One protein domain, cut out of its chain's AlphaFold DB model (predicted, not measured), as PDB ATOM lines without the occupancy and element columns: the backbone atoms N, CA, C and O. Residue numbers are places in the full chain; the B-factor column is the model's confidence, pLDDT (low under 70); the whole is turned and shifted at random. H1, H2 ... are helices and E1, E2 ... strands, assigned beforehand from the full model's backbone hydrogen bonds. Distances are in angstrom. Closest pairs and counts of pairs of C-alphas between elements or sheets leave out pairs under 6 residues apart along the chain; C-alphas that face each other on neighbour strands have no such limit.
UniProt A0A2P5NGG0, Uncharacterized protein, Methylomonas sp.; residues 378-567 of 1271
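AT A GLANCE: This is residues 378 to 567 of the 1271 residues of an uncharacterized protein of Methylomonas sp. (UniProt A0A2P5NGG0). A strongly twisted sheet of five parallel strands lies between helices, H3 and H6 over one face, H4 and H5 over the other, in three layers. Long H3 reaches past the sheet, and there the helical hairpin H1 and H2 packs on it as a head at one end of the longest axis. The printed part has 190 residues with seven named helices and five named strands, along the chain E1 H1 H2 H3 E2 H4 E3 H5 E4 E5 H6 H7; the sheet's order is E2 E1 E3 E4 E5, the class mixed. It is compact, with a radius of gyration of the C-alphas of 16.2 A and spans of 45 by 35 by 31 A.

HOW THE PARTS SIT: Inner strand E1, residues 378 to 381, has as parallel neighbours E2, residues 457 to 461, with N 378 and O 457 within hydrogen-bond range at 2.8 A, and E3, residues 492 to 497, with N 496 and O 379 at 2.9 A. E4, residues 517 to 521, is parallel to E3, N 497 and O 519 at 2.8 A, and to edge strand E5, residues 537 to 539, N 520 and O 537 at 2.8 A. H1, residues 394 to 408, and H2, residues 415 to 425, form a hairpin and touch, closest C-alphas Gln 395 and Ala 425 at 5.1 A. The hub H3, residues 429 to 451, touches H1 with residues 432 to 441 alone, closest C-alphas Leu 404 and Val 440 at 6.4 A, at a steep tilt of 56 degrees. H3 is on the sheet at a height of 9.8 A. H6, residues 542 to 550, is on the same face and touches H3, closest C-alphas Trp 448 and Ala 542 at 5.8 A. H4, residues 483 to 491, and H5, residues 506 to 513, are on the opposite face and touch, closest C-alphas Tyr 489 and Val 511 at 5.9 A. H7, residues 560 to 563, touches H5, closest C-alphas Ala 513 and Ala 563 at 5.0 A. Every O i to N i+4 pair is within hydrogen-bond range in H1, H2, H4, H5 and H6, and 16 of 19 in H3; H7 is too short for one.

IN THESE COORDINATES: E1 begins at C-alpha 378 (47.585, 33.865, -34.363). H1 is 20.8 A long; H3, 30.9 A, starts at C-alpha 429 (41.643, 33.920, -1.671). H7 ends at C-alpha 563 (60.468, 21.696, -26.055).

THE WHOLE: The C-alphas farthest apart, of Ala 392 and Arg 557, are 46.2 A apart. The printed part has no cut. The links E1 to H1, E2 to H4 and E4 to E5 are long. Mean pLDDT of the printed part is 93.1; residue 453 is under 70.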
ATOM      1  N   VAL A 378      47.457  34.039 -35.809       95.75
ATOM      2  CA  VAL A 378      47.585  33.865 -34.363       95.75
ATOM      3  C   VAL A 378      46.466  32.950 -33.887       95.75
ATOM      4  O   VAL A 378      45.313  33.124 -34.277       95.75
ATOM      5  N   VAL A 379      46.798  31.977 -33.045       96.69
ATOM      6  CA  VAL A 379      45.817  31.032 -32.504       96.69
ATOM      7  C   VAL A 379      45.792  31.062 -30.983       96.69
ATOM      8  O   VAL A 379      46.819  31.272 -30.339       96.69
ATOM      9  N   PHE A 380      44.626  30.802 -30.405       97.00
ATOM     10  CA  PHE A 380      44.481  30.500 -28.985       97.00
ATOM     11  C   PHE A 380      43.739  29.171 -28.824       97.00
ATOM     12  O   PHE A 380      42.719  28.953 -29.473       97.00
ATOM     13  N   VAL A 381      44.250  28.285 -27.966       95.50
ATOM     14  CA  VAL A 381      43.627  26.986 -27.674       95.50
ATOM     15  C   VAL A 381      43.446  26.841 -26.164       95.50
ATOM     16  O   VAL A 381      44.390  26.563 -25.421       95.50
ATOM     17  N   GLY A 382      42.210  27.002 -25.701       91.88
ATOM     18  CA  GLY A 382      41.836  26.888 -24.294       91.88
ATOM     19  C   GLY A 382      40.387  27.305 -24.067       91.88
ATOM     20  O   GLY A 382      39.818  28.033 -24.868       91.88
ATOM     21  N   SER A 383      39.759  26.846 -22.988       91.88
ATOM     22  CA  SER A 383      38.382  27.244 -22.663       91.88
ATOM     23  C   SER A 383      38.343  28.547 -21.869       91.88
ATOM     24  O   SER A 383      39.247  28.815 -21.064       91.88
ATOM     25  N   SER A 384      37.279  29.315 -22.095       93.00
ATOM     26  CA  SER A 384      36.948  30.512 -21.326       93.00
ATOM     27  C   SER A 384      36.594  30.152 -19.877       93.00
ATOM     28  O   SER A 384      36.004  29.099 -19.611       93.00
ATOM     29  N   TYR A 385      36.959  31.026 -18.935       92.56
ATOM     30  CA  TYR A 385      36.534  30.922 -17.532       92.56
ATOM     31  C   TYR A 385      35.186  31.604 -17.263       92.56
ATOM     32  O   TYR A 385      34.730  31.625 -16.121       92.56
ATOM     33  N   LEU A 386      34.512  32.116 -18.291       90.69
ATOM     34  CA  LEU A 386      33.209  32.764 -18.177       90.69
ATOM     35  C   LEU A 386      32.185  31.965 -17.339       90.69
ATOM     36  O   LEU A 386      31.556  32.574 -16.473       90.69
ATOM     37  N   PRO A 387      32.058  30.622 -17.455       88.81
ATOM     38  CA  PRO A 387      31.064  29.873 -16.677       88.81
ATOM     39  C   PRO A 387      31.268  29.882 -15.156       88.81
ATOM     40  O   PRO A 387      30.347  29.535 -14.419       88.81
ATOM     41  N   VAL A 388      32.466  30.224 -14.664       87.19
ATOM     42  CA  VAL A 388      32.738  30.332 -13.217       87.19
ATOM     43  C   VAL A 388      32.589  31.766 -12.693       87.19
ATOM     44  O   VAL A 388      32.759  32.003 -11.494       87.19
ATOM     45  N   VAL A 389      32.255  32.718 -13.568       91.12
ATOM     46  CA  VAL A 389      32.003  34.124 -13.241       91.12
ATOM     47  C   VAL A 389      30.497  34.375 -13.152       91.12
ATOM     48  O   VAL A 389      29.714  33.884 -13.955       91.12
ATOM     49  N   ASN A 390      30.082  35.170 -12.165       91.69
ATOM     50  CA  ASN A 390      28.699  35.602 -12.010       91.69
ATOM     51  C   ASN A 390      28.652  37.131 -12.005       91.69
ATOM     52  O   ASN A 390      28.880  37.751 -10.969       91.69
ATOM     53  N   PHE A 391      28.330  37.732 -13.151       90.56
ATOM     54  CA  PHE A 391      28.237  39.190 -13.293       90.56
ATOM     55  C   PHE A 391      27.057  39.823 -12.546       90.56
ATOM     56  O   PHE A 391      27.034  41.036 -12.358       90.56
ATOM     57  N   ALA A 392      26.091  39.030 -12.072       92.25
ATOM     58  CA  ALA A 392      25.062  39.529 -11.165       92.25
ATOM     59  C   ALA A 392      25.574  39.662  -9.717       92.25
ATOM     60  O   ALA A 392      24.928  40.306  -8.891       92.25
ATOM     61  N   ASN A 393      26.727  39.063  -9.385       94.12
ATOM     62  CA  ASN A 393      27.332  39.168  -8.063       94.12
ATOM     63  C   ASN A 393      28.272  40.383  -7.985       94.12
ATOM     64  O   ASN A 393      29.375  40.368  -8.531       94.12
ATOM     65  N   ALA A 394      27.868  41.401  -7.218       93.81
ATOM     66  CA  ALA A 394      28.647  42.625  -7.014       93.81
ATOM     67  C   ALA A 394      30.067  42.375  -6.466       93.81
ATOM     68  O   ALA A 394      30.987  43.106  -6.826       93.81
ATOM     69  N   GLN A 395      30.273  41.331  -5.653       96.12
ATOM     70  CA  GLN A 395      31.596  40.967  -5.131       96.12
ATOM     71  C   GLN A 395      32.518  40.441  -6.238       96.12
ATOM     72  O   GLN A 395      33.705  40.764  -6.263       96.12
ATOM     73  N   HIS A 396      31.979  39.644  -7.171       96.50
ATOM     74  CA  HIS A 396      32.749  39.151  -8.315       96.50
ATOM     75  C   HIS A 396      33.140  40.315  -9.221       96.50
ATOM     76  O   HIS A 396      34.310  40.423  -9.571       96.50
ATOM     77  N   CYS A 397      32.191  41.200  -9.544       96.12
ATOM     78  CA  CYS A 397      32.460  42.383 -10.359       96.12
ATOM     79  C   CYS A 397      33.536  43.266  -9.718       96.12
ATOM     80  O   CYS A 397      34.527  43.574 -10.366       96.12
ATOM     81  N   GLN A 398      33.423  43.563  -8.418       96.56
ATOM     82  CA  GLN A 398      34.423  44.351  -7.694       96.56
ATOM     83  C   GLN A 398      35.827  43.721  -7.748       96.56
ATOM     84  O   GLN A 398      36.817  44.427  -7.945       96.56
ATOM     85  N   ALA A 399      35.934  42.400  -7.566       97.31
ATOM     86  CA  ALA A 399      37.214  41.701  -7.650       97.31
ATOM     87  C   ALA A 399      37.777  41.691  -9.081       97.31
ATOM     88  O   ALA A 399      38.973  41.917  -9.259       97.31
ATOM     89  N   ILE A 400      36.933  41.458 -10.090       97.44
ATOM     90  CA  ILE A 400      37.314  41.481 -11.509       97.44
ATOM     91  C   ILE A 400      37.811  42.873 -11.904       97.44
ATOM     92  O   ILE A 400      38.903  42.974 -12.453       97.44
ATOM     93  N   ASP A 401      37.086  43.936 -11.552       97.31
ATOM     94  CA  ASP A 401      37.479  45.320 -11.842       97.31
ATOM     95  C   ASP A 401      38.842  45.658 -11.217       97.31
ATOM     96  O   ASP A 401      39.710  46.254 -11.858       97.31
ATOM     97  N   ALA A 402      39.072  45.228  -9.971       97.44
ATOM     98  CA  ALA A 402      40.346  45.434  -9.290       97.44
ATOM     99  C   ALA A 402      41.501  44.658  -9.950       97.44
ATOM    100  O   ALA A 402      42.600  45.199 -10.096       97.44
ATOM    101  N   LEU A 403      41.262  43.410 -10.366       97.88
ATOM    102  CA  LEU A 403      42.231  42.587 -11.094       97.88
ATOM    103  C   LEU A 403      42.547  43.179 -12.476       97.88
ATOM    104  O   LEU A 403      43.718  43.263 -12.848       97.88
ATOM    105  N   LEU A 404      41.535  43.648 -13.208       96.88
ATOM    106  CA  LEU A 404      41.703  44.309 -14.504       96.88
ATOM    107  C   LEU A 404      42.522  45.586 -14.374       96.88
ATOM    108  O   LEU A 404      43.489  45.767 -15.111       96.88
ATOM    109  N   ALA A 405      42.237  46.413 -13.369       96.56
ATOM    110  CA  ALA A 405      43.017  47.618 -13.109       96.56
ATOM    111  C   ALA A 405      44.500  47.316 -12.819       96.56
ATOM    112  O   ALA A 405      45.361  48.164 -13.066       96.56
ATOM    113  N   VAL A 406      44.826  46.144 -12.251       96.75
ATOM    114  CA  VAL A 406      46.216  45.674 -12.074       96.75
ATOM    115  C   VAL A 406      46.806  45.224 -13.410       96.75
ATOM    116  O   VAL A 406      47.923  45.623 -13.735       96.75
ATOM    117  N   MET A 407      46.058  44.442 -14.191       95.75
ATOM    118  CA  MET A 407      46.483  43.924 -15.495       95.75
ATOM    119  C   MET A 407      46.770  45.051 -16.498       95.75
ATOM    120  O   MET A 407      47.826  45.059 -17.125       95.75
ATOM    121  N   GLU A 408      45.880  46.039 -16.609       93.69
ATOM    122  CA  GLU A 408      45.985  47.148 -17.568       93.69
ATOM    123  C   GLU A 408      47.214  48.036 -17.335       93.69
ATOM    124  O   GLU A 408      47.816  48.523 -18.291       93.69
ATOM    125  N   ARG A 409      47.631  48.213 -16.074       94.69
ATOM    126  CA  ARG A 409      48.849  48.965 -15.721       94.69
ATOM    127  C   ARG A 409      50.124  48.113 -15.707       94.69
ATOM    128  O   ARG A 409      51.166  48.608 -15.289       94.69
ATOM    129  N   GLY A 410      50.035  46.839 -16.096       93.50
ATOM    130  CA  GLY A 410      51.157  45.898 -16.106       93.50
ATOM    131  C   GLY A 410      51.673  45.506 -14.716       93.50
ATOM    132  O   GLY A 410      52.867  45.263 -14.552       93.50
ATOM    133  N   GLY A 411      50.800  45.483 -13.705       93.81
ATOM    134  CA  GLY A 411      51.160  45.158 -12.324       93.81
ATOM    135  C   GLY A 411      51.415  43.667 -12.062       93.81
ATOM    136  O   GLY A 411      51.187  42.808 -12.914       93.81
ATOM    137  N   THR A 412      51.877  43.371 -10.848       94.19
ATOM    138  CA  THR A 412      52.190  42.016 -10.368       94.19
ATOM    139  C   THR A 412      51.007  41.405  -9.617       94.19
ATOM    140  O   THR A 412      50.330  42.092  -8.856       94.19
ATOM    141  N   PHE A 413      50.785  40.102  -9.803       94.75
ATOM    142  CA  PHE A 413      49.741  39.325  -9.125       94.75
ATOM    143  C   PHE A 413      50.331  38.418  -8.037       94.75
ATOM    144  O   PHE A 413      50.143  37.202  -8.048       94.75
ATOM    145  N   ASP A 414      51.080  39.009  -7.106       91.88
ATOM    146  CA  ASP A 414      51.614  38.287  -5.951       91.88
ATOM    147  C   ASP A 414      50.525  37.959  -4.913       91.88
ATOM    148  O   ASP A 414      49.385  38.434  -4.969       91.88
ATOM    149  N   GLU A 415      50.875  37.115  -3.943       90.94
ATOM    150  CA  GLU A 415      49.944  36.661  -2.909       90.94
ATOM    151  C   GLU A 415      49.332  37.824  -2.118       90.94
ATOM    152  O   GLU A 415      48.130  37.816  -1.856       90.94
ATOM    153  N   ALA A 416      50.124  38.855  -1.805       94.38
ATOM    154  CA  ALA A 416      49.660  40.038  -1.087       94.38
ATOM    155  C   ALA A 416      48.614  40.825  -1.891       94.38
ATOM    156  O   ALA A 416      47.580  41.217  -1.344       94.38
ATOM    157  N   THR A 417      48.846  41.016  -3.192       95.94
ATOM    158  CA  THR A 417      47.919  41.711  -4.092       95.94
ATOM    159  C   THR A 417      46.599  40.957  -4.199       95.94
ATOM    160  O   THR A 417      45.532  41.544  -4.011       95.94
ATOM    161  N   ILE A 418      46.654  39.645  -4.439       96.31
ATOM    162  CA  ILE A 418      45.446  38.822  -4.576       96.31
ATOM    163  C   ILE A 418      44.683  38.726  -3.251       96.31
ATOM    164  O   ILE A 418      43.462  38.876  -3.247       96.31
ATOM    165  N   ALA A 419      45.375  38.536  -2.123       95.94
ATOM    166  CA  ALA A 419      44.748  38.510  -0.802       95.94
ATOM    167  C   ALA A 419      44.081  39.850  -0.458       95.94
ATOM    168  O   ALA A 419      42.973  39.864   0.080       95.94
ATOM    169  N   GLY A 420      44.711  40.972  -0.821       97.25
ATOM    170  CA  GLY A 420      44.133  42.307  -0.666       97.25
ATOM    171  C   GLY A 420      42.851  42.492  -1.482       97.25
ATOM    172  O   GLY A 420      41.847  42.955  -0.942       97.25
ATOM    173  N   ILE A 421      42.855  42.081  -2.755       97.94
ATOM    174  CA  ILE A 421      41.671  42.143  -3.630       97.94
ATOM    175  C   ILE A 421      40.553  41.234  -3.103       97.94
ATOM    176  O   ILE A 421      39.404  41.663  -3.006       97.94
ATOM    177  N   ALA A 422      40.889  40.002  -2.715       97.12
ATOM    178  CA  ALA A 422      39.934  39.048  -2.161       97.12
ATOM    179  C   ALA A 422      39.281  39.584  -0.878       97.12
ATOM    180  O   ALA A 422      38.054  39.596  -0.770       97.12
ATOM    181  N   GLY A 423      40.084  40.118   0.048       96.44
ATOM    182  CA  GLY A 423      39.596  40.739   1.278       96.44
ATOM    183  C   GLY A 423      38.699  41.954   1.022       96.44
ATOM    184  O   GLY A 423      37.639  42.064   1.634       96.44
ATOM    185  N   ALA A 424      39.074  42.832   0.085       95.81
ATOM    186  CA  ALA A 424      38.296  44.024  -0.260       95.81
ATOM    187  C   ALA A 424      36.941  43.705  -0.921       95.81
ATOM    188  O   ALA A 424      35.983  44.454  -0.733       95.81
ATOM    189  N   ALA A 425      36.857  42.603  -1.672       95.56
ATOM    190  CA  ALA A 425      35.620  42.116  -2.286       95.56
ATOM    191  C   ALA A 425      34.792  41.197  -1.362       95.56
ATOM    192  O   ALA A 425      33.652  40.855  -1.680       95.56
ATOM    193  N   GLY A 426      35.345  40.773  -0.219       95.25
ATOM    194  CA  GLY A 426      34.711  39.799   0.674       95.25
ATOM    195  C   GLY A 426      34.644  38.382   0.089       95.25
ATOM    196  O   GLY A 426      33.700  37.647   0.376       95.25
ATOM    197  N   LEU A 427      35.618  38.007  -0.744       96.19
ATOM    198  CA  LEU A 427      35.747  36.683  -1.356       96.19
ATOM    199  C   LEU A 427      36.917  35.905  -0.739       96.19
ATOM    200  O   LEU A 427      37.868  36.479  -0.212       96.19
ATOM    201  N   GLY A 428      36.872  34.575  -0.825       93.94
ATOM    202  CA  GLY A 428      38.000  33.733  -0.419       93.94
ATOM    203  C   GLY A 428      39.175  33.847  -1.396       93.94
ATOM    204  O   GLY A 428      38.961  33.848  -2.609       93.94
ATOM    205  N   TYR A 429      40.407  33.872  -0.873       91.94
ATOM    206  CA  TYR A 429      41.643  33.920  -1.671       91.94
ATOM    207  C   TYR A 429      41.654  32.868  -2.789       91.94
ATOM    208  O   TYR A 429      41.824  33.215  -3.953       91.94
ATOM    209  N   GLU A 430      41.361  31.606  -2.454       89.81
ATOM    210  CA  GLU A 430      41.349  30.491  -3.412       89.81
ATOM    211  C   GLU A 430      40.388  30.705  -4.578       89.81
ATOM    212  O   GLU A 430      40.673  30.334  -5.714       89.81
ATOM    213  N   PHE A 431      39.225  31.297  -4.307       92.25
ATOM    214  CA  PHE A 431      38.241  31.561  -5.344       92.25
ATOM    215  C   PHE A 431      38.740  32.648  -6.300       92.25
ATOM    216  O   PHE A 431      38.679  32.480  -7.517       92.25
ATOM    217  N   VAL A 432      39.300  33.736  -5.763       95.81
ATOM    218  CA  VAL A 432      39.867  34.812  -6.585       95.81
ATOM    219  C   VAL A 432      41.068  34.304  -7.386       95.81
ATOM    220  O   VAL A 432      41.121  34.524  -8.592       95.81
ATOM    221  N   PHE A 433      41.984  33.568  -6.759       93.00
ATOM    222  CA  PHE A 433      43.208  33.063  -7.384       93.00
ATOM    223  C   PHE A 433      42.935  32.000  -8.468       93.00
ATOM    224  O   PHE A 433      43.361  32.147  -9.615       93.00
ATOM    225  N   TRP A 434      42.168  30.948  -8.160       89.94
ATOM    226  CA  TRP A 434      41.944  29.833  -9.094       89.94
ATOM    227  C   TRP A 434      40.831  30.066 -10.118       89.94
ATOM    228  O   TRP A 434      40.723  29.289 -11.066       89.94
ATOM    229  N   LYS A 435      39.973  31.081  -9.936       93.06
ATOM    230  CA  LYS A 435      38.843  31.356 -10.843       93.06
ATOM    231  C   LYS A 435      38.933  32.744 -11.466       93.06
ATOM    232  O   LYS A 435      39.151  32.849 -12.669       93.06
ATOM    233  N   LEU A 436      38.803  33.803 -10.667       96.31
ATOM    234  CA  LEU A 436      38.662  35.164 -11.203       96.31
ATOM    235  C   LEU A 436      39.950  35.695 -11.847       96.31
ATOM    236  O   LEU A 436      39.892  36.280 -12.922       96.31
ATOM    237  N   LEU A 437      41.117  35.446 -11.250       96.12
ATOM    238  CA  LEU A 437      42.409  35.840 -11.819       96.12
ATOM    239  C   LEU A 437      42.664  35.152 -13.165       96.12
ATOM    240  O   LEU A 437      43.151  35.778 -14.102       96.12
ATOM    241  N   HIS A 438      42.304  33.874 -13.277       94.31
ATOM    242  CA  HIS A 438      42.438  33.148 -14.530       94.31
ATOM    243  C   HIS A 438      41.506  33.686 -15.619       94.31
ATOM    244  O   HIS A 438      41.950  33.808 -16.756       94.31
ATOM    245  N   TYR A 439      40.263  34.036 -15.268       95.62
ATOM    246  CA  TYR A 439      39.346  34.731 -16.172       95.62
ATOM    247  C   TYR A 439      39.943  36.054 -16.656       95.62
ATOM    248  O   TYR A 439      40.047  36.281 -17.857       95.62
ATOM    249  N   VAL A 440      40.432  36.889 -15.735       96.00
ATOM    250  CA  VAL A 440      41.026  38.189 -16.076       96.00
ATOM    251  C   VAL A 440      42.232  38.020 -17.001       96.00
ATOM    252  O   VAL A 440      42.244  38.590 -18.083       96.00
ATOM    253  N   ILE A 441      43.211  37.183 -16.650       95.75
ATOM    254  CA  ILE A 441      44.419  37.031 -17.474       95.75
ATOM    255  C   ILE A 441      44.141  36.358 -18.818       95.75
ATOM    256  O   ILE A 441      44.704  36.765 -19.830       95.75
ATOM    257  N   ARG A 442      43.318  35.306 -18.854       95.56
ATOM    258  CA  ARG A 442      43.091  34.537 -20.081       95.56
ATOM    259  C   ARG A 442      42.097  35.235 -20.994       95.56
ATOM    260  O   ARG A 442      42.448  35.557 -22.126       95.56
ATOM    261  N   ASP A 443      40.877  35.434 -20.519       95.50
ATOM    262  CA  ASP A 443      39.760  35.875 -21.346       95.50
ATOM    263  C   ASP A 443      39.990  37.302 -21.850       95.50
ATOM    264  O   ASP A 443      39.837  37.558 -23.045       95.50
ATOM    265  N   HIS A 444      40.509  38.206 -21.010       94.44
ATOM    266  CA  HIS A 444      40.819  39.560 -21.476       94.44
ATOM    267  C   HIS A 444      42.057  39.627 -22.378       94.44
ATOM    268  O   HIS A 444      42.090  40.462 -23.277       94.44
ATOM    269  N   ALA A 445      43.049  38.743 -22.228       95.75
ATOM    270  CA  ALA A 445      44.148  38.678 -23.196       95.75
ATOM    271  C   ALA A 445      43.679  38.162 -24.568       95.75
ATOM    272  O   ALA A 445      44.156  38.640 -25.599       95.75
ATOM    273  N   VAL A 446      42.719  37.228 -24.603       96.00
ATOM    274  CA  VAL A 446      42.059  36.815 -25.855       96.00
ATOM    275  C   VAL A 446      41.257  37.978 -26.440       96.00
ATOM    276  O   VAL A 446      41.334  38.226 -27.640       96.00
ATOM    277  N   HIS A 447      40.569  38.757 -25.606       94.25
ATOM    278  CA  HIS A 447      39.883  39.970 -26.047       94.25
ATOM    279  C   HIS A 447      40.860  40.989 -26.668       94.25
ATOM    280  O   HIS A 447      40.624  41.476 -27.773       94.25
ATOM    281  N   TRP A 448      42.009  41.248 -26.029       94.44
ATOM    282  CA  TRP A 448      43.074  42.094 -26.589       94.44
ATOM    283  C   TRP A 448      43.597  41.570 -27.932       94.44
ATOM    284  O   TRP A 448      43.839  42.357 -28.851       94.44
ATOM    285  N   LEU A 449      43.743  40.248 -28.073       94.69
ATOM    286  CA  LEU A 449      44.137  39.617 -29.331       94.69
ATOM    287  C   LEU A 449      43.096  39.868 -30.437       94.69
ATOM    288  O   LEU A 449      43.464  40.295 -31.528       94.69
ATOM    289  N   CYS A 450      41.809  39.658 -30.151       92.62
ATOM    290  CA  CYS A 450      40.706  39.846 -31.101       92.62
ATOM    291  C   CYS A 450      40.505  41.314 -31.523       92.62
ATOM    292  O   CYS A 450      40.029  41.584 -32.626       92.62
ATOM    293  N   GLN A 451      40.888  42.268 -30.671       88.25
ATOM    294  CA  GLN A 451      40.851  43.706 -30.966       88.25
ATOM    295  C   GLN A 451      42.098  44.209 -31.715       88.25
ATOM    296  O   GLN A 451      42.106  45.318 -32.253       88.25
ATOM    297  N   THR A 452      43.166  43.411 -31.767       78.50
ATOM    298  CA  THR A 452      44.425  43.793 -32.408       78.50
ATOM    299  C   THR A 452      44.374  43.539 -33.915       78.50
ATOM    300  O   THR A 452      44.603  42.434 -34.402       78.50
ATOM    301  N   HIS A 453      44.134  44.592 -34.697       65.25
ATOM    302  CA  HIS A 453      44.114  44.515 -36.161       65.25
ATOM    303  C   HIS A 453      45.509  44.722 -36.772       65.25
ATOM    304  O   HIS A 453      45.824  45.789 -37.287       65.25
ATOM    305  N   ALA A 454      46.346  43.680 -36.743       70.00
ATOM    306  CA  ALA A 454      47.710  43.703 -37.297       70.00
ATOM    307  C   ALA A 454      47.850  42.996 -38.667       70.00
ATOM    308  O   ALA A 454      48.961  42.665 -39.085       70.00
ATOM    309  N   GLY A 455      46.745  42.704 -39.366       77.06
ATOM    310  CA  GLY A 455      46.757  41.971 -40.645       77.06
ATOM    311  C   GLY A 455      47.058  40.467 -40.531       77.06
ATOM    312  O   GLY A 455      47.439  39.851 -41.522       77.06
ATOM    313  N   LEU A 456      46.919  39.886 -39.333       87.81
ATOM    314  CA  LEU A 456      46.986  38.443 -39.065       87.81
ATOM    315  C   LEU A 456      45.568  37.895 -38.869       87.81
ATOM    316  O   LEU A 456      44.737  38.560 -38.252       87.81
ATOM    317  N   ALA A 457      45.297  36.681 -39.349       92.38
ATOM    318  CA  ALA A 457      44.052  35.990 -39.009       92.38
ATOM    319  C   ALA A 457      44.092  35.507 -37.548       92.38
ATOM    320  O   ALA A 457      45.128  35.018 -37.096       92.38
ATOM    321  N   VAL A 458      42.975  35.618 -36.825       94.94
ATOM    322  CA  VAL A 458      42.840  35.139 -35.441       94.94
ATOM    323  C   VAL A 458      41.846  33.983 -35.405       94.94
ATOM    324  O   VAL A 458      40.725  34.120 -35.896       94.94
ATOM    325  N   ASP A 459      42.265  32.862 -34.820       95.69
ATOM    326  CA  ASP A 459      41.420  31.685 -34.612       95.69
ATOM    327  C   ASP A 459      41.434  31.289 -33.120       95.69
ATOM    328  O   ASP A 459      42.491  31.029 -32.537       95.69
ATOM    329  N   VAL A 460      40.251  31.249 -32.499       96.62
ATOM    330  CA  VAL A 460      40.052  30.903 -31.082       96.62
ATOM    331  C   VAL A 460      39.376  29.539 -30.983       96.62
ATOM    332  O   VAL A 460      38.288  29.331 -31.520       96.62
ATOM    333  N   TYR A 461      40.010  28.610 -30.272       95.50
ATOM    334  CA  TYR A 461      39.521  27.251 -30.051       95.50
ATOM    335  C   TYR A 461      39.310  26.982 -28.564       95.50
ATOM    336  O   TYR A 461      40.097  27.425 -27.726       95.50
ATOM    337  N   GLY A 462      38.288  26.196 -28.231       91.94
ATOM    338  CA  GLY A 462      37.965  25.837 -26.851       91.94
ATOM    339  C   GLY A 462      36.465  25.743 -26.625       91.94
ATOM    340  O   GLY A 462      35.742  25.322 -27.516       91.94
ATOM    341  N   ARG A 463      36.011  26.139 -25.435       88.94
ATOM    342  CA  ARG A 463      34.591  26.146 -25.048       88.94
ATOM    343  C   ARG A 463      34.191  27.522 -24.523       88.94
ATOM    344  O   ARG A 463      35.034  28.186 -23.912       88.94
ATOM    345  N   TYR A 464      32.913  27.859 -24.689       90.81
ATOM    346  CA  TYR A 464      32.221  29.027 -24.128       90.81
ATOM    347  C   TYR A 464      32.576  30.383 -24.751       90.81
ATOM    348  O   TYR A 464      32.064  31.409 -24.317       90.81
ATOM    349  N   TRP A 465      33.414  30.407 -25.789       92.88
ATOM    350  CA  TRP A 465      33.796  31.644 -26.480       92.88
ATOM    351  C   TRP A 465      32.680  32.215 -27.354       92.88
ATOM    352  O   TRP A 465      32.678  33.403 -27.647       92.88
ATOM    353  N   GLU A 466      31.714  31.386 -27.751       88.38
ATOM    354  CA  GLU A 466      30.521  31.799 -28.490       88.38
ATOM    355  C   GLU A 466      29.590  32.722 -27.689       88.38
ATOM    356  O   GLU A 466      28.723  33.367 -28.272       88.38
ATOM    357  N   GLN A 467      29.760  32.777 -26.365       88.31
ATOM    358  CA  GLN A 467      28.937  33.577 -25.454       88.31
ATOM    359  C   GLN A 467      29.421  35.027 -25.333       88.31
ATOM    360  O   GLN A 467      28.679  35.874 -24.840       88.31
ATOM    361  N   ASP A 468      30.648  35.318 -25.772       87.81
ATOM    362  CA  ASP A 468      31.216  36.664 -25.790       87.81
ATOM    363  C   ASP A 468      31.085  37.257 -27.200       87.81
ATOM    364  O   ASP A 468      31.702  36.774 -28.153       87.81
ATOM    365  N   GLU A 469      30.282  38.315 -27.344       88.31
ATOM    366  CA  GLU A 469      29.990  38.945 -28.640       88.31
ATOM    367  C   GLU A 469      31.247  39.451 -29.369       88.31
ATOM    368  O   GLU A 469      31.285  39.448 -30.602       88.31
ATOM    369  N   ALA A 470      32.290  39.861 -28.637       89.31
ATOM    370  CA  ALA A 470      33.526  40.370 -29.225       89.31
ATOM    371  C   ALA A 470      34.445  39.243 -29.729       89.31
ATOM    372  O   ALA A 470      35.238  39.456 -30.651       89.31
ATOM    373  N   ILE A 471      34.340  38.043 -29.151       93.62
ATOM    374  CA  ILE A 471      35.196  36.891 -29.473       93.62
ATOM    375  C   ILE A 471      34.501  35.913 -30.429       93.62
ATOM    376  O   ILE A 471      35.176  35.291 -31.254       93.62
ATOM    377  N   ALA A 472      33.168  35.818 -30.394       91.75
ATOM    378  CA  ALA A 472      32.374  34.900 -31.209       91.75
ATOM    379  C   ALA A 472      32.740  34.878 -32.715       91.75
ATOM    380  O   ALA A 472      32.823  33.780 -33.273       91.75
ATOM    381  N   PRO A 473      33.063  36.005 -33.396       93.50
ATOM    382  CA  PRO A 473      33.491  35.983 -34.805       93.50
ATOM    383  C   PRO A 473      34.797  35.206 -35.072       93.50
ATOM    384  O   PRO A 473      35.043  34.723 -36.184       93.50
ATOM    385  N   TYR A 474      35.650  35.071 -34.057       94.25
ATOM    386  CA  TYR A 474      36.953  34.404 -34.130       94.25
ATOM    387  C   TYR A 474      36.910  32.953 -33.639       94.25
ATOM    388  O   TYR A 474      37.868  32.208 -33.847       94.25
ATOM    389  N   TYR A 475      35.805  32.532 -33.021       94.25
ATOM    390  CA  TYR A 475      35.629  31.180 -32.507       94.25
ATOM    391  C   TYR A 475      35.548  30.143 -33.640       94.25
ATOM    392  O   TYR A 475      34.932  30.371 -34.686       94.25
ATOM    393  N   ARG A 476      36.210  28.995 -33.450       94.25
ATOM    394  CA  ARG A 476      36.312  27.892 -34.427       94.25
ATOM    395  C   ARG A 476      35.881  26.533 -33.874       94.25
ATOM    396  O   ARG A 476      36.085  25.520 -34.538       94.25
ATOM    397  N   GLY A 477      35.279  26.509 -32.687       89.31
ATOM    398  CA  GLY A 477      34.855  25.280 -32.024       89.31
ATOM    399  C   GLY A 477      35.899  24.692 -31.074       89.31
ATOM    400  O   GLY A 477      36.982  25.243 -30.845       89.31
ATOM    401  N   GLU A 478      35.556  23.538 -30.515       88.62
ATOM    402  CA  GLU A 478      36.428  22.750 -29.652       88.62
ATOM    403  C   GLU A 478      37.318  21.804 -30.474       88.62
ATOM    404  O   GLU A 478      36.882  21.223 -31.467       88.62
ATOM    405  N   LEU A 479      38.569  21.613 -30.038       88.38
ATOM    406  CA  LEU A 479      39.491  20.636 -30.621       88.38
ATOM    407  C   LEU A 479      39.673  19.442 -29.687       88.38
ATOM    408  O   LEU A 479      39.932  19.615 -28.494       88.38
ATOM    409  N   SER A 480      39.652  18.235 -30.255       84.12
ATOM    410  CA  SER A 480      40.088  17.035 -29.535       84.12
ATOM    411  C   SER A 480      41.584  17.113 -29.208       84.12
ATOM    412  O   SER A 480      42.384  17.570 -30.031       84.12
ATOM    413  N   HIS A 481      41.971  16.694 -28.000       86.44
ATOM    414  CA  HIS A 481      43.374  16.693 -27.589       86.44
ATOM    415  C   HIS A 481      44.227  15.780 -28.492       86.44
ATOM    416  O   HIS A 481      43.754  14.768 -29.010       86.44
ATOM    417  N   GLY A 482      45.503  16.134 -28.670       88.81
ATOM    418  CA  GLY A 482      46.443  15.410 -29.521       88.81
ATOM    419  C   GLY A 482      46.531  16.001 -30.929       88.81
ATOM    420  O   GLY A 482      46.854  17.179 -31.090       88.81
ATOM    421  N   GLN A 483      46.268  15.185 -31.954       90.81
ATOM    422  CA  GLN A 483      46.571  15.517 -33.352       90.81
ATOM    423  C   GLN A 483      45.888  16.804 -33.842       90.81
ATOM    424  O   GLN A 483      46.548  17.626 -34.475       90.81
ATOM    425  N   SER A 484      44.605  17.018 -33.524       91.56
ATOM    426  CA  SER A 484      43.871  18.214 -33.970       91.56
ATOM    427  C   SER A 484      44.484  19.505 -33.420       91.56
ATOM    428  O   SER A 484      44.614  20.491 -34.140       91.56
ATOM    429  N   VAL A 485      44.912  19.495 -32.155       93.69
ATOM    430  CA  VAL A 485      45.615  20.631 -31.540       93.69
ATOM    431  C   VAL A 485      46.995  20.817 -32.178       93.69
ATOM    432  O   VAL A 485      47.368  21.935 -32.539       93.69
ATOM    433  N   ALA A 486      47.746  19.727 -32.362       94.06
ATOM    434  CA  ALA A 486      49.080  19.778 -32.949       94.06
ATOM    435  C   ALA A 486      49.075  20.349 -34.379       94.06
ATOM    436  O   ALA A 486      49.967  21.122 -34.730       94.06
ATOM    437  N   GLU A 487      48.068  20.021 -35.193       92.56
ATOM    438  CA  GLU A 487      47.897  20.547 -36.554       92.56
ATOM    439  C   GLU A 487      47.646  22.057 -36.578       92.56
ATOM    440  O   GLU A 487      48.227  22.766 -37.404       92.56
ATOM    441  N   VAL A 488      46.841  22.571 -35.646       94.25
ATOM    442  CA  VAL A 488      46.615  24.016 -35.508       94.25
ATOM    443  C   VAL A 488      47.925  24.735 -35.188       94.25
ATOM    444  O   VAL A 488      48.280  25.699 -35.872       94.25
ATOM    445  N   TYR A 489      48.708  24.232 -34.229       95.12
ATOM    446  CA  TYR A 489      50.006  24.826 -33.895       95.12
ATOM    447  C   TYR A 489      51.050  24.676 -35.005       95.12
ATOM    448  O   TYR A 489      51.828  25.600 -35.243       95.12
ATOM    449  N   ARG A 490      51.091  23.549 -35.726       93.06
ATOM    450  CA  ARG A 490      52.018  23.363 -36.858       93.06
ATOM    451  C   ARG A 490      51.776  24.376 -37.979       93.06
ATOM    452  O   ARG A 490      52.738  24.832 -38.588       93.06
ATOM    453  N   ASN A 491      50.523  24.774 -38.191       91.75
ATOM    454  CA  ASN A 491      50.145  25.709 -39.250       91.75
ATOM    455  C   ASN A 491      50.225  27.191 -38.843       91.75
ATOM    456  O   ASN A 491      50.338  28.051 -39.717       91.75
ATOM    457  N   ALA A 492      50.136  27.513 -37.550       93.75
ATOM    458  CA  ALA A 492      50.097  28.894 -37.074       93.75
ATOM    459  C   ALA A 492      51.486  29.518 -36.885       93.75
ATOM    460  O   ALA A 492      52.439  28.836 -36.489       93.75
ATOM    461  N   ARG A 493      51.593  30.835 -37.126       93.19
ATOM    462  CA  ARG A 493      52.813  31.609 -36.850       93.19
ATOM    463  C   ARG A 493      52.983  31.863 -35.355       93.19
ATOM    464  O   ARG A 493      54.046  31.565 -34.817       93.19
ATOM    465  N   TYR A 494      51.938  32.374 -34.707       96.06
ATOM    466  CA  TYR A 494      51.929  32.682 -33.278       96.06
ATOM    467  C   TYR A 494      50.844  31.890 -32.549       96.06
ATOM    468  O   TYR A 494      49.761  31.677 -33.094       96.06
ATOM    469  N   ALA A 495      51.106  31.516 -31.299       97.06
ATOM    470  CA  ALA A 495      50.091  30.987 -30.398       97.06
ATOM    471  C   ALA A 495      50.124  31.733 -29.066       97.06
ATOM    472  O   ALA A 495      51.186  31.916 -28.469       97.06
ATOM    473  N   LEU A 496      48.952  32.161 -28.611       97.19
ATOM    474  CA  LEU A 496      48.780  32.870 -27.355       97.19
ATOM    475  C   LEU A 496      48.761  31.877 -26.180       97.19
ATOM    476  O   LEU A 496      47.967  30.936 -26.163       97.19
ATOM    477  N   VAL A 497      49.629  32.100 -25.194       96.25
ATOM    478  CA  VAL A 497      49.782  31.288 -23.979       96.25
ATOM    479  C   VAL A 497      49.575  32.184 -22.757       96.25
ATOM    480  O   VAL A 497      50.467  32.921 -22.340       96.25
ATOM    481  N   CYS A 498      48.378  32.114 -22.176       91.31
ATOM    482  CA  CYS A 498      47.967  32.970 -21.061       91.31
ATOM    483  C   CYS A 498      47.748  32.150 -19.793       91.31
ATOM    484  O   CYS A 498      46.713  31.490 -19.638       91.31
ATOM    485  N   HIS A 499      48.714  32.221 -18.882       91.81
ATOM    486  CA  HIS A 499      48.592  31.683 -17.536       91.81
ATOM    487  C   HIS A 499      48.991  32.758 -16.513       91.81
ATOM    488  O   HIS A 499      49.970  33.467 -16.747       91.81
ATOM    489  N   PRO A 500      48.247  32.916 -15.403       91.19
ATOM    490  CA  PRO A 500      48.453  34.036 -14.486       91.19
ATOM    491  C   PRO A 500      49.750  33.984 -13.668       91.19
ATOM    492  O   PRO A 500      50.235  35.038 -13.273       91.19
ATOM    493  N   PHE A 501      50.301  32.796 -13.399       89.94
ATOM    494  CA  PHE A 501      51.460  32.634 -12.500       89.94
ATOM    495  C   PHE A 501      52.423  31.494 -12.880       89.94
ATOM    496  O   PHE A 501      53.347  31.201 -12.125       89.94
ATOM    497  N   GLU A 502      52.236  30.838 -14.032       90.31
ATOM    498  CA  GLU A 502      53.098  29.725 -14.474       90.31
ATOM    499  C   GLU A 502      53.494  29.925 -15.932       90.31
ATOM    500  O   GLU A 502      52.638  30.059 -16.797       90.31
ATOM    501  N   ILE A 503      54.790  29.886 -16.230       92.50
ATOM    502  CA  ILE A 503      55.268  29.934 -17.620       92.50
ATOM    503  C   ILE A 503      55.302  28.524 -18.213       92.50
ATOM    504  O   ILE A 503      54.840  28.305 -19.332       92.50
ATOM    505  N   ASN A 504      55.777  27.553 -17.430       92.25
ATOM    506  CA  ASN A 504      56.027  26.161 -17.817       92.25
ATOM    507  C   ASN A 504      54.742  25.310 -17.912       92.25
ATOM    508  O   ASN A 504      54.648  24.224 -17.342       92.25
ATOM    509  N   SER A 505      53.741  25.825 -18.628       90.50
ATOM    510  CA  SER A 505      52.442  25.187 -18.850       90.50
ATOM    511  C   SER A 505      52.487  24.143 -19.971       90.50
ATOM    512  O   SER A 505      53.317  24.209 -20.882       90.50
ATOM    513  N   GLN A 506      51.515  23.228 -19.974       89.94
ATOM    514  CA  GLN A 506      51.338  22.266 -21.064       89.94
ATOM    515  C   GLN A 506      51.221  22.950 -22.437       89.94
ATOM    516  O   GLN A 506      51.822  22.503 -23.411       89.94
ATOM    517  N   ARG A 507      50.486  24.068 -22.521       92.38
ATOM    518  CA  ARG A 507      50.292  24.799 -23.782       92.38
ATOM    519  C   ARG A 507      51.589  25.403 -24.302       92.38
ATOM    520  O   ARG A 507      51.822  25.335 -25.503       92.38
ATOM    521  N   LEU A 508      52.452  25.925 -23.425       94.56
ATOM    522  CA  LEU A 508      53.778  26.392 -23.836       94.56
ATOM    523  C   LEU A 508      54.584  25.253 -24.469       94.56
ATOM    524  O   LEU A 508      55.141  25.424 -25.554       94.56
ATOM    525  N   ALA A 509      54.613  24.095 -23.806       93.94
ATOM    526  CA  ALA A 509      55.363  22.933 -24.260       93.94
ATOM    527  C   ALA A 509      54.883  22.435 -25.639       93.94
ATOM    528  O   ALA A 509      55.692  22.274 -26.550       93.94
ATOM    529  N   GLU A 510      53.568  22.279 -25.824       95.12
ATOM    530  CA  GLU A 510      52.953  21.854 -27.092       95.12
ATOM    531  C   GLU A 510      53.198  22.854 -28.239       95.12
ATOM    532  O   GLU A 510      53.554  22.457 -29.352       95.12
ATOM    533  N   VAL A 511      53.037  24.156 -27.974       95.62
ATOM    534  CA  VAL A 511      53.279  25.237 -28.948       95.62
ATOM    535  C   VAL A 511      54.736  25.221 -29.405       95.62
ATOM    536  O   VAL A 511      55.011  25.220 -30.611       95.62
ATOM    537  N   ALA A 512      55.665  25.166 -28.446       94.38
ATOM    538  CA  ALA A 512      57.095  25.143 -28.711       94.38
ATOM    539  C   ALA A 512      57.508  23.887 -29.495       94.38
ATOM    540  O   ALA A 512      58.272  23.996 -30.456       94.38
ATOM    541  N   ALA A 513      56.964  22.717 -29.144       94.81
ATOM    542  CA  ALA A 513      57.226  21.443 -29.816       94.81
ATOM    543  C   ALA A 513      56.786  21.449 -31.286       94.81
ATOM    544  O   ALA A 513      57.521  21.004 -32.167       94.81
ATOM    545  N   CYS A 514      55.626  22.041 -31.578       94.62
ATOM    546  CA  CYS A 514      55.145  22.223 -32.946       94.62
ATOM    547  C   CYS A 514      55.896  23.318 -33.719       94.62
ATOM    548  O   CYS A 514      55.635  23.502 -34.910       94.62
ATOM    549  N   GLY A 515      56.813  24.053 -33.079       91.75
ATOM    550  CA  GLY A 515      57.587  25.144 -33.670       91.75
ATOM    551  C   GLY A 515      56.812  26.443 -33.893       91.75
ATOM    552  O   GLY A 515      57.257  27.283 -34.674       91.75
ATOM    553  N   CYS A 516      55.646  26.581 -33.265       93.75
ATOM    554  CA  CYS A 516      54.862  27.809 -33.272       93.75
ATOM    555  C   CYS A 516      55.475  28.812 -32.282       93.75
ATOM    556  O   CYS A 516      56.041  28.402 -31.268       93.75
ATOM    557  N   ILE A 517      55.407  30.115 -32.570       95.19
ATOM    558  CA  ILE A 517      56.009  31.139 -31.704       95.19
ATOM    559  C   ILE A 517      55.087  31.393 -30.504       95.19
ATOM    560  O   ILE A 517      53.967  31.872 -30.710       95.19
ATOM    561  N   PRO A 518      55.529  31.127 -29.260       97.19
ATOM    562  CA  PRO A 518      54.713  31.380 -28.081       97.19
ATOM    563  C   PRO A 518      54.664  32.877 -27.752       97.19
ATOM    564  O   PRO A 518      55.705  33.502 -27.527       97.19
ATOM    565  N   LEU A 519      53.451  33.428 -27.685       97.06
ATOM    566  CA  LEU A 519      53.148  34.738 -27.110       97.06
ATOM    567  C   LEU A 519      52.697  34.519 -25.665       97.06
ATOM    568  O   LEU A 519      51.569  34.093 -25.431       97.06
ATOM    569  N   VAL A 520      53.586  34.750 -24.706       97.56
ATOM    570  CA  VAL A 520      53.394  34.360 -23.305       97.56
ATOM    571  C   VAL A 520      53.036  35.577 -22.462       97.56
ATOM    572  O   VAL A 520      53.727  36.597 -22.523       97.56
ATOM    573  N   TYR A 521      51.982  35.470 -21.652       97.19
ATOM    574  CA  TYR A 521      51.688  36.496 -20.651       97.19
ATOM    575  C   TYR A 521      52.839  36.588 -19.638       97.19
ATOM    576  O   TYR A 521      53.247  35.583 -19.049       97.19
ATOM    577  N   ASP A 522      53.384  37.786 -19.443       96.38
ATOM    578  CA  ASP A 522      54.581  38.000 -18.638       96.38
ATOM    579  C   ASP A 522      54.274  37.937 -17.139       96.38
ATOM    580  O   ASP A 522      53.987  38.941 -16.494       96.38
ATOM    581  N   CYS A 523      54.350  36.741 -16.567       94.44
ATOM    582  CA  CYS A 523      54.268  36.508 -15.125       94.44
ATOM    583  C   CYS A 523      55.636  36.167 -14.505       94.44
ATOM    584  O   CYS A 523      55.689  35.531 -13.456       94.44
ATOM    585  N   ARG A 524      56.759  36.565 -15.132       94.69
ATOM    586  CA  ARG A 524      58.129  36.255 -14.654       94.69
ATOM    587  C   ARG A 524      58.458  36.834 -13.276       94.69
ATOM    588  O   ARG A 524      59.384  36.370 -12.621       94.69
ATOM    589  N   ASP A 525      57.701  37.837 -12.845       91.62
ATOM    590  CA  ASP A 525      57.752  38.436 -11.512       91.62
ATOM    591  C   ASP A 525      57.341  37.468 -10.391       91.62
ATOM    592  O   ASP A 525      57.758  37.658  -9.249       91.62
ATOM    593  N   ILE A 526      56.566  36.426 -10.707       91.38
ATOM    594  CA  ILE A 526      56.093  35.419  -9.741       91.38
ATOM    595  C   ILE A 526      56.313  33.967 -10.187       91.38
ATOM    596  O   ILE A 526      56.338  33.070  -9.345       91.38
ATOM    597  N   ALA A 527      56.458  33.716 -11.488       90.75
ATOM    598  CA  ALA A 527      56.618  32.382 -12.046       90.75
ATOM    599  C   ALA A 527      58.009  31.807 -11.755       90.75
ATOM    600  O   ALA A 527      59.026  32.504 -11.787       90.75
ATOM    601  N   GLU A 528      58.067  30.499 -11.536       90.44
ATOM    602  CA  GLU A 528      59.320  29.792 -11.287       90.44
ATOM    603  C   GLU A 528      60.206  29.702 -12.547       90.44
ATOM    604  O   GLU A 528      59.709  29.586 -13.670       90.44
ATOM    605  N   TYR A 529      61.529  29.736 -12.355       89.06
ATOM    606  CA  TYR A 529      62.511  29.470 -13.411       89.06
ATOM    607  C   TYR A 529      62.447  28.008 -13.901       89.06
ATOM    608  O   TYR A 529      62.112  27.120 -13.120       89.06
ATOM    609  N   PRO A 530      62.859  27.715 -15.152       92.19
ATOM    610  CA  PRO A 530      63.331  28.646 -16.182       92.19
ATOM    611  C   PRO A 530      62.186  29.376 -16.905       92.19
ATOM    612  O   PRO A 530      61.089  28.842 -17.043       92.19
ATOM    613  N   HIS A 531      62.461  30.588 -17.405       92.44
ATOM    614  CA  HIS A 531      61.482  31.428 -18.121       92.44
ATOM    615  C   HIS A 531      61.614  31.392 -19.650       92.44
ATOM    616  O   HIS A 531      60.714  31.838 -20.346       92.44
ATOM    617  N   TRP A 532      62.712  30.859 -20.191       94.12
ATOM    618  CA  TRP A 532      62.932  30.734 -21.643       94.12
ATOM    619  C   TRP A 532      62.953  32.066 -22.417       94.12
ATOM    620  O   TRP A 532      62.501  32.128 -23.559       94.12
ATOM    621  N   ASP A 533      63.554  33.119 -21.846       93.50
ATOM    622  CA  ASP A 533      63.568  34.492 -22.397       93.50
ATOM    623  C   ASP A 533      64.009  34.604 -23.865       93.50
ATOM    624  O   ASP A 533      63.588  35.502 -24.585       93.50
ATOM    625  N   GLN A 534      64.872  33.697 -24.326       95.56
ATOM    626  CA  GLN A 534      65.366  33.695 -25.706       95.56
ATOM    627  C   GLN A 534      64.427  32.995 -26.695       95.56
ATOM    628  O   GLN A 534      64.634  33.123 -27.898       95.56
ATOM    629  N   HIS A 535      63.434  32.246 -26.216       95.75
ATOM    630  CA  HIS A 535      62.577  31.372 -27.022       95.75
ATOM    631  C   HIS A 535      61.093  31.790 -27.020       95.75
ATOM    632  O   HIS A 535      60.338  31.340 -27.882       95.75
ATOM    633  N   CYS A 536      60.681  32.646 -26.082       96.62
ATOM    634  CA  CYS A 536      59.325  33.184 -25.957       96.62
ATOM    635  C   CYS A 536      59.277  34.679 -26.300       96.62
ATOM    636  O   CYS A 536      60.273  35.389 -26.172       96.62
ATOM    637  N   LEU A 537      58.098  35.167 -26.692       97.44
ATOM    638  CA  LEU A 537      57.795  36.597 -26.743       97.44
ATOM    639  C   LEU A 537      56.838  36.932 -25.600       97.44
ATOM    640  O   LEU A 537      55.754  36.360 -25.521       97.44
ATOM    641  N   PHE A 538      57.250  37.838 -24.719       97.50
ATOM    642  CA  PHE A 538      56.507  38.188 -23.511       97.50
ATOM    643  C   PHE A 538      55.709  39.477 -23.689       97.50
ATOM    644  O   PHE A 538      56.241  40.457 -24.207       97.50
ATOM    645  N   PHE A 539      54.462  39.483 -23.221       96.44
ATOM    646  CA  PHE A 539      53.613  40.674 -23.171       96.44
ATOM    647  C   PHE A 539      52.994  40.818 -21.776       96.44
ATOM    648  O   PHE A 539      52.546  39.828 -21.196       96.44
ATOM    649  N   LYS A 540      52.950  42.037 -21.228       95.31
ATOM    650  CA  LYS A 540      52.303  42.315 -19.931       95.31
ATOM    651  C   LYS A 540      51.002  43.098 -20.114       95.31
ATOM    652  O   LYS A 540      50.065  42.920 -19.341       95.31
ATOM    653  N   THR A 541      50.932  43.928 -21.155       95.12
ATOM    654  CA  THR A 541      49.804  44.813 -21.473       95.12
ATOM    655  C   THR A 541      49.292  44.609 -22.904       95.12
ATOM    656  O   THR A 541      49.965  44.005 -23.745       95.12
ATOM    657  N   ALA A 542      48.112  45.160 -23.213       94.38
ATOM    658  CA  ALA A 542      47.565  45.176 -24.574       94.38
ATOM    659  C   ALA A 542      48.511  45.857 -25.581       94.38
ATOM    660  O   ALA A 542      48.614  45.419 -26.726       94.38
ATOM    661  N   ALA A 543      49.222  46.906 -25.150       93.81
ATOM    662  CA  ALA A 543      50.171  47.634 -25.990       93.81
ATOM    663  C   ALA A 543      51.374  46.762 -26.381       93.81
ATOM    664  O   ALA A 543      51.772  46.769 -27.546       93.81
ATOM    665  N   ASP A 544      51.898  45.962 -25.446       95.00
ATOM    666  CA  ASP A 544      52.999  45.030 -25.720       95.00
ATOM    667  C   ASP A 544      52.576  43.974 -26.751       95.00
ATOM    668  O   ASP A 544      53.288  43.716 -27.723       95.00
ATOM    669  N   LEU A 545      51.383  43.390 -26.565       95.06
ATOM    670  CA  LEU A 545      50.831  42.392 -27.481       95.06
ATOM    671  C   LEU A 545      50.621  42.983 -28.882       95.06
ATOM    672  O   LEU A 545      51.014  42.370 -29.877       95.06
ATOM    673  N   HIS A 546      50.061  44.194 -28.959       93.94
ATOM    674  CA  HIS A 546      49.885  44.917 -30.213       93.94
ATOM    675  C   HIS A 546      51.219  45.155 -30.921       93.94
ATOM    676  O   HIS A 546      51.357  44.814 -32.095       93.94
ATOM    677  N   GLN A 547      52.224  45.655 -30.196       94.31
ATOM    678  CA  GLN A 547      53.550  45.926 -30.740       94.31
ATOM    679  C   GLN A 547      54.219  44.656 -31.287       94.31
ATOM    680  O   GLN A 547      54.775  44.682 -32.387       94.31
ATOM    681  N   ILE A 548      54.154  43.540 -30.549       95.12
ATOM    682  CA  ILE A 548      54.720  42.255 -30.985       95.12
ATOM    683  C   ILE A 548      54.108  41.814 -32.318       95.12
ATOM    684  O   ILE A 548      54.835  41.413 -33.235       95.12
ATOM    685  N   LEU A 549      52.779  41.891 -32.421       94.94
ATOM    686  CA  LEU A 549      52.032  41.453 -33.594       94.94
ATOM    687  C   LEU A 549      52.236  42.399 -34.782       94.94
ATOM    688  O   LEU A 549      52.516  41.924 -35.883       94.94
ATOM    689  N   GLU A 550      52.160  43.715 -34.579       92.81
ATOM    690  CA  GLU A 550      52.356  44.732 -35.620       92.81
ATOM    691  C   GLU A 550      53.766  44.653 -36.225       92.81
ATOM    692  O   GLU A 550      53.919  44.604 -37.445       92.81
ATOM    693  N   GLN A 551      54.797  44.535 -35.381       93.38
ATOM    694  CA  GLN A 551      56.199  44.476 -35.812       93.38
ATOM    695  C   GLN A 551      56.656  43.073 -36.238       93.38
ATOM    696  O   GLN A 551      57.809  42.903 -36.640       93.38
ATOM    697  N   ARG A 552      55.780  42.060 -36.160       93.00
ATOM    698  CA  ARG A 552      56.078  40.655 -36.497       93.00
ATOM    699  C   ARG A 552      57.328  40.124 -35.787       93.00
ATOM    700  O   ARG A 552      58.137  39.405 -36.386       93.00
ATOM    701  N   LEU A 553      57.476  40.462 -34.502       95.00
ATOM    702  CA  LEU A 553      58.671  40.123 -33.725       95.00
ATOM    703  C   LEU A 553      58.938  38.610 -33.721       95.00
ATOM    704  O   LEU A 553      58.032  37.783 -33.879       95.00
ATOM    705  N   GLN A 554      60.213  38.257 -33.577       93.81
ATOM    706  CA  GLN A 554      60.705  36.884 -33.530       93.81
ATOM    707  C   GLN A 554      61.525  36.686 -32.252       93.81
ATOM    708  O   GLN A 554      62.252  37.605 -31.861       93.81
ATOM    709  N   PRO A 555      61.436  35.515 -31.601       94.94
ATOM    710  CA  PRO A 555      62.316  35.194 -30.486       94.94
ATOM    711  C   PRO A 555      63.772  35.077 -30.967       94.94
ATOM    712  O   PRO A 555      64.039  34.780 -32.133       94.94
ATOM    713  N   LEU A 556      64.730  35.287 -30.058       94.06
ATOM    714  CA  LEU A 556      66.167  35.205 -30.366       94.06
ATOM    715  C   LEU A 556      66.602  33.800 -30.813       94.06
ATOM    716  O   LEU A 556      67.598  33.650 -31.520       94.06
ATOM    717  N   ARG A 557      65.885  32.765 -30.371       94.00
ATOM    718  CA  ARG A 557      66.125  31.356 -30.677       94.00
ATOM    719  C   ARG A 557      64.818  30.641 -30.996       94.00
ATOM    720  O   ARG A 557      63.746  31.018 -30.536       94.00
ATOM    721  N   ALA A 558      64.933  29.555 -31.753       90.62
ATOM    722  CA  ALA A 558      63.801  28.729 -32.151       90.62
ATOM    723  C   ALA A 558      63.104  28.094 -30.920       90.62
ATOM    724  O   ALA A 558      63.804  27.532 -30.068       90.62
ATOM    725  N   PRO A 559      61.761  28.146 -30.808       91.38
ATOM    726  CA  PRO A 559      61.024  27.583 -29.670       91.38
ATOM    727  C   PRO A 559      61.267  26.086 -29.432       91.38
ATOM    728  O   PRO A 559      61.324  25.643 -28.292       91.38
ATOM    729  N   GLN A 560      61.508  25.300 -30.481       89.88
ATOM    730  CA  GLN A 560      61.680  23.842 -30.406       89.88
ATOM    731  C   GLN A 560      62.818  23.411 -29.471       89.88
ATOM    732  O   GLN A 560      62.768  22.330 -28.891       89.88
ATOM    733  N   ALA A 561      63.843  24.249 -29.303       87.12
ATOM    734  CA  ALA A 561      64.964  23.939 -28.424       87.12
ATOM    735  C   ALA A 561      64.548  23.841 -26.945       87.12
ATOM    736  O   ALA A 561      65.136  23.043 -26.220       87.12
ATOM    737  N   MET A 562      63.526  24.590 -26.500       89.62
ATOM    738  CA  MET A 562      63.005  24.436 -25.135       89.62
ATOM    739  C   MET A 562      62.090  23.216 -24.995       89.62
ATOM    740  O   MET A 562      62.028  22.613 -23.929       89.62
ATOM    741  N   ALA A 563      61.412  22.811 -26.075       88.25
ATOM    742  CA  ALA A 563      60.468  21.696 -26.055       88.25
ATOM    743  C   ALA A 563      61.125  20.369 -25.631       88.25
ATOM    744  O   ALA A 563      60.500  19.567 -24.948       88.25
ATOM    745  N   ALA A 564      62.413  20.163 -25.926       85.62
ATOM    746  CA  ALA A 564      63.153  18.967 -25.510       85.62
ATOM    747  C   ALA A 564      63.173  18.728 -23.980       85.62
ATOM    748  O   ALA A 564      63.436  17.611 -23.540       85.62
ATOM    749  N   HIS A 565      62.888  19.754 -23.168       89.62
ATOM    750  CA  HIS A 565      62.805  19.652 -21.707       89.62
ATOM    751  C   HIS A 565      61.436  19.187 -21.189       89.62
ATOM    752  O   HIS A 565      61.335  18.785 -20.034       89.62
ATOM    753  N   PHE A 566      60.400  19.214 -22.031       93.75
ATOM    754  CA  PHE A 566      59.016  18.894 -21.669       93.75
ATOM    755  C   PHE A 566      58.543  17.581 -22.301       93.75
ATOM    756  O   PHE A 566      57.362  17.400 -22.579       93.75
ATOM    757  N   THR A 567      59.445  16.650 -22.590       95.12
ATOM    758  CA  THR A 567      59.055  15.362 -23.170       95.12
ATOM    759  C   THR A 567      58.726  14.359 -22.071       95.12
ATOM    760  O   THR A 567      59.319  14.395 -20.989       95.12
TER     761      THR A 567